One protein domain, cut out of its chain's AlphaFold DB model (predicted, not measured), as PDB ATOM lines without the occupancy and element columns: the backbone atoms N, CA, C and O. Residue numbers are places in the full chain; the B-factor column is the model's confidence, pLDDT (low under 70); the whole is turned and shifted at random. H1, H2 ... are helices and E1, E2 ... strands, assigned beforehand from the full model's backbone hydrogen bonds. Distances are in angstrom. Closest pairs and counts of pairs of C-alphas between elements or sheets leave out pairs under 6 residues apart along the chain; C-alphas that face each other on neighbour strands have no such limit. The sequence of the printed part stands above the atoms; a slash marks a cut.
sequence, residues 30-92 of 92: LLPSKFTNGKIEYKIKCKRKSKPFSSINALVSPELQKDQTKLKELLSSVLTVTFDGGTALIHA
ATOM      1  N   LEU A  30      -4.426 -40.127  23.228       95.12
ATOM      2  CA  LEU A  30      -4.797 -40.905  24.398       95.12
ATOM      3  C   LEU A  30      -6.001 -41.777  24.055       95.12
ATOM      4  O   LEU A  30      -7.086 -41.284  23.757       95.12
ATOM      5  N   LEU A  31      -5.784 -43.086  24.095       94.75
ATOM      6  CA  LEU A  31      -6.800 -44.088  23.801       94.75
ATOM      7  C   LEU A  31      -7.360 -44.620  25.124       94.75
ATOM      8  O   LEU A  31      -6.585 -45.228  25.875       94.75
ATOM      9  N   PRO A  32      -8.647 -44.398  25.440       95.69
ATOM     10  CA  PRO A  32      -9.242 -44.937  26.657       95.69
ATOM     11  C   PRO A  32      -9.164 -46.467  26.638       95.69
ATOM     12  O   PRO A  32      -9.374 -47.103  25.606       95.69
ATOM     13  N   SER A  33      -8.806 -47.065  27.775       94.88
ATOM     14  CA  SER A  33      -8.641 -48.517  27.900       94.88
ATOM     15  C   SER A  33      -9.565 -49.125  28.946       94.88
ATOM     16  O   SER A  33     -10.196 -50.140  28.670       94.88
ATOM     17  N   LYS A  34      -9.613 -48.564  30.158       93.75
ATOM     18  CA  LYS A  34     -10.464 -49.073  31.243       93.75
ATOM     19  C   LYS A  34     -10.798 -47.977  32.245       93.75
ATOM     20  O   LYS A  34      -9.992 -47.075  32.455       93.75
ATOM     21  N   PHE A  35     -11.954 -48.099  32.892       95.06
ATOM     22  CA  PHE A  35     -12.330 -47.292  34.049       95.06
ATOM     23  C   PHE A  35     -12.313 -48.159  35.306       95.06
ATOM     24  O   PHE A  35     -12.931 -49.222  35.343       95.06
ATOM     25  N   THR A  36     -11.577 -47.749  36.334       94.88
ATOM     26  CA  THR A  36     -11.473 -48.498  37.591       94.88
ATOM     27  C   THR A  36     -11.227 -47.542  38.749       94.88
ATOM     28  O   THR A  36     -10.346 -46.689  38.676       94.88
ATOM     29  N   ASN A  37     -11.995 -47.700  39.829       93.94
ATOM     30  CA  ASN A  37     -11.850 -46.924  41.065       93.94
ATOM     31  C   ASN A  37     -11.803 -45.396  40.838       93.94
ATOM     32  O   ASN A  37     -10.922 -44.706  41.350       93.94
ATOM     33  N   GLY A  38     -12.705 -44.878  39.996       94.31
ATOM     34  CA  GLY A  38     -12.786 -43.448  39.685       94.31
ATOM     35  C   GLY A  38     -11.708 -42.921  38.734       94.31
ATOM     36  O   GLY A  38     -11.566 -41.707  38.591       94.31
ATOM     37  N   LYS A  39     -10.936 -43.804  38.087       96.44
ATOM     38  CA  LYS A  39      -9.847 -43.428  37.178       96.44
ATOM     39  C   LYS A  39     -10.010 -44.063  35.809       96.44
ATOM     40  O   LYS A  39     -10.373 -45.233  35.720       96.44
ATOM     41  N   ILE A  40      -9.682 -43.316  34.759       96.38
ATOM     42  CA  ILE A  40      -9.591 -43.836  33.392       96.38
ATOM     43  C   ILE A  40      -8.124 -44.082  33.058       96.38
ATOM     44  O   ILE A  40      -7.304 -43.170  33.149       96.38
ATOM     45  N   GLU A  41      -7.796 -45.304  32.648       97.06
ATOM     46  CA  GLU A  41      -6.512 -45.603  32.024       97.06
ATOM     47  C   GLU A  41      -6.554 -45.199  30.548       97.06
ATOM     48  O   GLU A  41      -7.396 -45.689  29.790       97.06
ATOM     49  N   TYR A  42      -5.599 -44.372  30.128       96.75
ATOM     50  CA  TYR A  42      -5.374 -44.019  28.732       96.75
ATOM     51  C   TYR A  42      -4.026 -44.542  28.251       96.75
ATOM     52  O   TYR A  42      -2.994 -44.255  28.854       96.75
ATOM     53  N   LYS A  43      -4.018 -45.237  27.113       96.12
ATOM     54  CA  LYS A  43      -2.794 -45.615  26.402       96.12
ATOM     55  C   LYS A  43      -2.323 -44.453  25.534       96.12
ATOM     56  O   LYS A  43      -3.095 -43.925  24.737       96.12
ATOM     57  N   ILE A  44      -1.054 -44.084  25.651       95.06
ATOM     58  CA  ILE A  44      -0.457 -42.945  24.951       95.06
ATOM     59  C   ILE A  44       0.230 -43.412  23.671       95.06
ATOM     60  O   ILE A  44       1.097 -44.293  23.680       95.06
ATOM     61  N   LYS A  45      -0.117 -42.763  22.562       93.81
ATOM     62  CA  LYS A  45       0.496 -42.928  21.244       93.81
ATOM     63  C   LYS A  45       1.041 -41.588  20.756       93.81
ATOM     64  O   LYS A  45       0.375 -40.569  20.877       93.81
ATOM     65  N   CYS A  46       2.236 -41.585  20.172       88.88
ATOM     66  CA  CYS A  46       2.790 -40.417  19.485       88.88
ATOM     67  C   CYS A  46       2.656 -40.599  17.968       88.88
ATOM     68  O   CYS A  46       2.700 -41.732  17.470       88.88
ATOM     69  N   LYS A  47       2.521 -39.500  17.213       77.62
ATOM     70  CA  LYS A  47       2.595 -39.547  15.745       77.62
ATOM     71  C   LYS A  47       3.853 -40.315  15.306       77.62
ATOM     72  O   LYS A  47       4.919 -40.198  15.900       77.62
ATOM     73  N   ARG A  48       3.711 -41.125  14.252       74.38
ATOM     74  CA  ARG A  48       4.731 -42.052  13.708       74.38
ATOM     75  C   ARG A  48       5.073 -43.287  14.550       74.38
ATOM     76  O   ARG A  48       5.755 -44.170  14.038       74.38
ATOM     77  N   LYS A  49       4.587 -43.418  15.788       72.25
ATOM     78  CA  LYS A  49       4.638 -44.690  16.524       72.25
ATOM     79  C   LYS A  49       3.320 -45.430  16.314       72.25
ATOM     80  O   LYS A  49       2.249 -44.884  16.556       72.25
ATOM     81  N   SER A  50       3.384 -46.663  15.811       74.31
ATOM     82  CA  SER A  50       2.189 -47.467  15.523       74.31
ATOM     83  C   SER A  50       1.545 -48.016  16.797       74.31
ATOM     84  O   SER A  50       0.320 -47.994  16.915       74.31
ATOM     85  N   LYS A  51       2.367 -48.449  17.758       88.12
ATOM     86  CA  LYS A  51       1.939 -49.011  19.043       88.12
ATOM     87  C   LYS A  51       1.978 -47.952  20.153       88.12
ATOM     88  O   LYS A  51       2.892 -47.120  20.142       88.12
ATOM     89  N   PRO A  52       1.030 -47.982  21.109       92.25
ATOM     90  CA  PRO A  52       1.150 -47.198  22.331       92.25
ATOM     91  C   PRO A  52       2.456 -47.524  23.062       92.25
ATOM     92  O   PRO A  52       2.882 -48.679  23.068       92.25
ATOM     93  N   PHE A  53       3.093 -46.511  23.647       92.69
ATOM     94  CA  PHE A  53       4.395 -46.655  24.314       92.69
ATOM     95  C   PHE A  53       4.317 -46.478  25.832       92.69
ATOM     96  O   PHE A  53       5.270 -46.802  26.533       92.69
ATOM     97  N   SER A  54       3.206 -45.942  26.334       94.25
ATOM     98  CA  SER A  54       2.980 -45.714  27.758       94.25
ATOM     99  C   SER A  54       1.480 -45.698  28.062       94.25
ATOM    100  O   SER A  54       0.663 -45.676  27.137       94.25
ATOM    101  N   SER A  55       1.134 -45.683  29.345       95.12
ATOM    102  CA  SER A  55      -0.222 -45.490  29.855       95.12
ATOM    103  C   SER A  55      -0.217 -44.451  30.974       95.12
ATOM    104  O   SER A  55       0.766 -44.325  31.704       95.12
ATOM    105  N   ILE A  56      -1.331 -43.746  31.150       95.44
ATOM    106  CA  ILE A  56      -1.577 -42.868  32.301       95.44
ATOM    107  C   ILE A  56      -2.942 -43.155  32.915       95.44
ATOM    108  O   ILE A  56      -3.824 -43.686  32.246       95.44
ATOM    109  N   ASN A  57      -3.125 -42.756  34.171       96.25
ATOM    110  CA  ASN A  57      -4.416 -42.795  34.849       96.25
ATOM    111  C   ASN A  57      -4.913 -41.368  35.087       96.25
ATOM    112  O   ASN A  57      -4.263 -40.603  35.798       96.25
ATOM    113  N   ALA A  58      -6.069 -41.028  34.522       94.56
ATOM    114  CA  ALA A  58      -6.744 -39.757  34.735       94.56
ATOM    115  C   ALA A  58      -7.815 -39.911  35.821       94.56
ATOM    116  O   ALA A  58      -8.621 -40.840  35.771       94.56
ATOM    117  N   LEU A  59      -7.821 -39.008  36.802       96.44
ATOM    118  CA  LEU A  59      -8.888 -38.931  37.799       96.44
ATOM    119  C   LEU A  59     -10.157 -38.383  37.142       96.44
ATOM    120  O   LEU A  59     -10.092 -37.401  36.406       96.44
ATOM    121  N   VAL A  60     -11.300 -38.997  37.431       94.56
ATOM    122  CA  VAL A  60     -12.609 -38.526  36.966       94.56
ATOM    123  C   VAL A  60     -13.318 -37.824  38.115       94.56
ATOM    124  O   VAL A  60     -13.369 -38.358  39.224       94.56
ATOM    125  N   SER A  61     -13.893 -36.649  37.865       94.31
ATOM    126  CA  SER A  61     -14.655 -35.915  38.881       94.31
ATOM    127  C   SER A  61     -15.847 -36.741  39.393       94.31
ATOM    128  O   SER A  61     -16.532 -37.359  38.572       94.31
ATOM    129  N   PRO A  62     -16.132 -36.770  40.709       93.75
ATOM    130  CA  PRO A  62     -17.209 -37.586  41.284       93.75
ATOM    131  C   PRO A  62     -18.589 -37.354  40.653       93.75
ATOM    132  O   PRO A  62     -19.393 -38.276  40.559       93.75
ATOM    133  N   GLU A  63     -18.869 -36.134  40.208       93.75
ATOM    134  CA  GLU A  63     -20.108 -35.741  39.534       93.75
ATOM    135  C   GLU A  63     -20.228 -36.443  38.180       93.75
ATOM    136  O   GLU A  63     -21.269 -37.012  37.856       93.75
ATOM    137  N   LEU A  64     -19.129 -36.468  37.423       91.19
ATOM    138  CA  LEU A  64     -19.050 -37.128  36.124       91.19
ATOM    139  C   LEU A  64     -19.104 -38.656  36.260       91.19
ATOM    140  O   LEU A  64     -19.636 -39.327  35.385       91.19
ATOM    141  N   GLN A  65     -18.613 -39.211  37.372       92.31
ATOM    142  CA  GLN A  65     -18.716 -40.648  37.649       92.31
ATOM    143  C   GLN A  65     -20.163 -41.114  37.878       92.31
ATOM    144  O   GLN A  65     -20.477 -42.275  37.617       92.31
ATOM    145  N   LYS A  66     -21.043 -40.233  38.374       94.69
ATOM    146  CA  LYS A  66     -22.467 -40.541  38.596       94.69
ATOM    147  C   LYS A  66     -23.272 -40.506  37.295       94.69
ATOM    148  O   LYS A  66     -24.262 -41.224  37.171       94.69
ATOM    149  N   ASP A  67     -22.844 -39.697  36.329       94.62
ATOM    150  CA  ASP A  67     -23.464 -39.595  35.009       94.62
ATOM    151  C   ASP A  67     -22.913 -40.678  34.066       94.62
ATOM    152  O   ASP A  67     -21.904 -40.500  33.379       94.62
ATOM    153  N   GLN A  68     -23.584 -41.834  34.035       92.50
ATOM    154  CA  GLN A  68     -23.148 -42.970  33.217       92.50
ATOM    155  C   GLN A  68     -23.103 -42.663  31.715       92.50
ATOM    156  O   GLN A  68     -22.297 -43.265  31.005       92.50
ATOM    157  N   THR A  69     -23.953 -41.760  31.222       95.06
ATOM    158  CA  THR A  69     -24.000 -41.411  29.798       95.06
ATOM    159  C   THR A  69     -22.742 -40.653  29.412       95.06
ATOM    160  O   THR A  69     -22.027 -41.079  28.506       95.06
ATOM    161  N   LYS A  70     -22.406 -39.597  30.161       91.69
ATOM    162  CA  LYS A  70     -21.183 -38.825  29.913       91.69
ATOM    163  C   LYS A  70     -19.920 -39.640  30.164       91.69
ATOM    164  O   LYS A  70     -18.935 -39.486  29.447       91.69
ATOM    165  N   LEU A  71     -19.936 -40.539  31.150       92.25
ATOM    166  CA  LEU A  71     -18.811 -41.441  31.390       92.25
ATOM    167  C   LEU A  71     -18.588 -42.395  30.205       92.25
ATOM    168  O   LEU A  71     -17.449 -42.589  29.787       92.25
ATOM    169  N   LYS A  72     -19.656 -42.972  29.637       93.62
ATOM    170  CA  LYS A  72     -19.561 -43.812  28.430       93.62
ATOM    171  C   LYS A  72     -19.058 -43.029  27.223       93.62
ATOM    172  O   LYS A  72     -18.250 -43.561  26.462       93.62
ATOM    173  N   GLU A  73     -19.521 -41.795  27.062       94.00
ATOM    174  CA  GLU A  73     -19.053 -40.894  26.009       94.00
ATOM    175  C   GLU A  73     -17.544 -40.658  26.147       94.00
ATOM    176  O   GLU A  73     -16.787 -40.974  25.233       94.00
ATOM    177  N   LEU A  74     -17.080 -40.268  27.336       91.31
ATOM    178  CA  LEU A  74     -15.662 -40.037  27.619       91.31
ATOM    179  C   LEU A  74     -14.785 -41.284  27.404       91.31
ATOM    180  O   LEU A  74     -13.647 -41.170  26.951       91.31
ATOM    181  N   LEU A  75     -15.301 -42.477  27.721       93.25
ATOM    182  CA  LEU A  75     -14.614 -43.750  27.472       93.25
ATOM    183  C   LEU A  75     -14.607 -44.170  26.000       93.25
ATOM    184  O   LEU A  75     -13.840 -45.059  25.633       93.25
ATOM    185  N   SER A  76     -15.443 -43.550  25.173       94.00
ATOM    186  CA  SER A  76     -15.479 -43.771  23.726       94.00
ATOM    187  C   SER A  76     -14.666 -42.717  22.967       94.00
ATOM    188  O   SER A  76     -14.255 -42.966  21.833       94.00
ATOM    189  N   SER A  77     -14.393 -41.566  23.588       93.94
ATOM    190  CA  SER A  77     -13.642 -40.466  22.983       93.94
ATOM    191  C   SER A  77     -12.132 -40.701  22.987       93.94
ATOM    192  O   SER A  77     -11.520 -41.076  23.989       93.94
ATOM    193  N   VAL A  78     -11.504 -40.403  21.852       93.50
ATOM    194  CA  VAL A  78     -10.047 -40.380  21.711       93.50
ATOM    195  C   VAL A  78      -9.563 -38.955  21.930       93.50
ATOM    196  O   VAL A  78      -9.854 -38.074  21.129       93.50
ATOM    197  N   LEU A  79      -8.772 -38.732  22.979       93.06
ATOM    198  CA  LEU A  79      -8.263 -37.394  23.278       93.06
ATOM    199  C   LEU A  79      -6.960 -37.136  22.527       93.06
ATOM    200  O   LEU A  79      -6.086 -38.006  22.436       93.06
ATOM    201  N   THR A  80      -6.801 -35.917  22.025       91.94
ATOM    202  CA  THR A  80      -5.573 -35.481  21.358       91.94
ATOM    203  C   THR A  80      -4.977 -34.299  22.099       91.94
ATOM    204  O   THR A  80      -5.636 -33.279  22.279       91.94
ATOM    205  N   VAL A  81      -3.715 -34.433  22.501       89.75
ATOM    206  CA  VAL A  81      -2.942 -33.382  23.163       89.75
ATOM    207  C   VAL A  81      -1.822 -32.944  22.244       89.75
ATOM    208  O   VAL A  81      -1.063 -33.764  21.731       89.75
ATOM    209  N   THR A  82      -1.714 -31.644  22.035       88.06
ATOM    210  CA  THR A  82      -0.701 -31.044  21.177       88.06
ATOM    211  C   THR A  82       0.179 -30.111  21.992       88.06
ATOM    212  O   THR A  82      -0.356 -29.234  22.655       88.06
ATOM    213  N   PHE A  83       1.498 -30.266  21.885       84.00
ATOM    214  CA  PHE A  83       2.495 -29.365  22.460       84.00
ATOM    215  C   PHE A  83       3.210 -28.621  21.335       84.00
ATOM    216  O   PHE A  83       3.823 -29.248  20.472       84.00
ATOM    217  N   ASP A  84       3.137 -27.297  21.341       80.88
ATOM    218  CA  ASP A  84       3.718 -26.415  20.318       80.88
ATOM    219  C   ASP A  84       5.048 -25.759  20.742       80.88
ATOM    220  O   ASP A  84       5.617 -24.968  19.996       80.88
ATOM    221  N   GLY A  85       5.574 -26.121  21.917       70.00
ATOM    222  CA  GLY A  85       6.794 -25.538  22.485       70.00
ATOM    223  C   GLY A  85       6.546 -24.484  23.570       70.00
ATOM    224  O   GLY A  85       7.514 -24.039  24.179       70.00
ATOM    225  N   GLY A  86       5.284 -24.140  23.867       63.69
ATOM    226  CA  GLY A  86       4.916 -23.273  24.998       63.69
ATOM    227  C   GLY A  86       3.590 -23.627  25.683       63.69
ATOM    228  O   GLY A  86       3.397 -23.286  26.848       63.69
ATOM    229  N   THR A  87       2.702 -24.363  25.009       62.38
ATOM    230  CA  THR A  87       1.327 -24.606  25.463       62.38
ATOM    231  C   THR A  87       0.836 -26.000  25.075       62.38
ATOM    232  O   THR A  87       1.257 -26.570  24.069       62.38
ATOM    233  N   ALA A  88      -0.060 -26.567  25.892       64.62
ATOM    234  CA  ALA A  88      -0.729 -27.835  25.608       64.62
ATOM    235  C   ALA A  88      -2.208 -27.587  25.282       64.62
ATOM    236  O   ALA A  88      -2.937 -27.060  26.122       64.62
ATOM    237  N   LEU A  89      -2.655 -27.981  24.087       74.25
ATOM    238  CA  LEU A  89      -4.063 -27.906  23.680       74.25
ATOM    239  C   LEU A  89      -4.680 -29.304  23.642       74.25
ATOM    240  O   LEU A  89      -4.084 -30.228  23.079       74.25
ATOM    241  N   ILE A  90      -5.862 -29.445  24.245       76.75
ATOM    242  CA  ILE A  90      -6.607 -30.703  24.340       76.75
ATOM    243  C   ILE A  90      -7.859 -30.585  23.472       76.75
ATOM    244  O   ILE A  90      -8.657 -29.672  23.663       76.75
ATOM    245  N   HIS A  91      -8.034 -31.525  22.547       74.31
ATOM    246  CA  HIS A  91      -9.270 -31.693  21.784       74.31
ATOM    247  C   HIS A  91      -9.862 -33.077  22.063       74.31
ATOM    248  O   HIS A  91      -9.107 -34.041  22.253       74.31
ATOM    249  N   ALA A  92     -11.193 -33.146  22.098       56.00
ATOM    250  CA  ALA A  92     -11.990 -34.344  22.338       56.00
ATOM    251  C   ALA A  92     -12.893 -34.631  21.136       56.00
ATOM    252  O   ALA A  92     -13.332 -33.644  20.501       56.00
TER     253      ALA A  92
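This is residues 30 to 92 of the 92 residues of an uncharacterized protein of Microthlaspi erraticum (UniProt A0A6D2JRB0). A strongly twisted wall of three strands, E1, E2 and E3, has one helix, H2, lying over its edge strand E1 and running along it. A separate two-strand hairpin, E4 and E5, slants away from the beginning of E1, while the very short helix H1 follows E3 and makes a corner with H2. The printed part has 63 residues, with elements in the order E1 E2 E3 H1 H2 E4 E5: five named strands and two named helices, a mixed class. Both sheets, E1 - E2 - E3 and E4 - E5, are antiparallel. The whole is only just compact, close to loose, with a radius of gyration of the C-alphas of 12.8 A and spans of 36 by 25 by 16 A.

Find C-alpha 30 at (-4.797, -40.905, 24.398); from there E1, residues 30 to 36, runs 16.6 A to C-alpha 36 at (-11.473, -48.498, 37.591). E2, residues 39 to 46, is 21.9 A long, and E3, residues 54 to 59, is 17.0 A. Next come H1, residues 62 to 66, 6.6 A long, and H2, residues 68 to 76, 12.2 A. E4, residues 79 to 83, spans 13.4 A, and E5, residues 88 to 91, spans 10.1 A, ending at C-alpha 91 at (-9.270, -31.693, 21.784).

Begin with the meander E1 E2 E3, each strand the antiparallel neighbour of the one before. In the hairpin E1 and E2, look at N 33 and O 41, 2.8 A apart; in the hairpin E2 and E3, at N 42 and O 56, 2.8 A. H2 is on this sheet at a height of 10.5 A, over E1, at 6 degrees to it on the local plane; their closest C-alphas are those of Pro 32 and Leu 75, 5.6 A apart. H1 is not on the sheet, and it touches H2 only at the corner, only just, with 3 pairs of C-alphas within 8 A; the closest are those of Gln 65 and Leu 71, 6.3 A. In both helices every O i to N i+4 pair is within hydrogen-bond range. Turn to the hairpin E4 and E5, where N 82 and O 89 are 3.0 A apart. The closest C-alphas of E1 and E4 are those of Leu 30 and Leu 79, 5.1 A; E2 and E4 are near each other, and E5 is apart from E1, E2 and E3.

The two C-alphas farthest apart, those of Arg 48 and Lys 66, are 36.9 A from each other. The printed part has no cut and ends at Ala 92, the chain's last residue. No link is long; the one from E2 to E3, 7 residues, is short, and the others are tight. The mean pLDDT of the printed part is 88.9; look for values under 70 at residues 86 to 88 and residue 92.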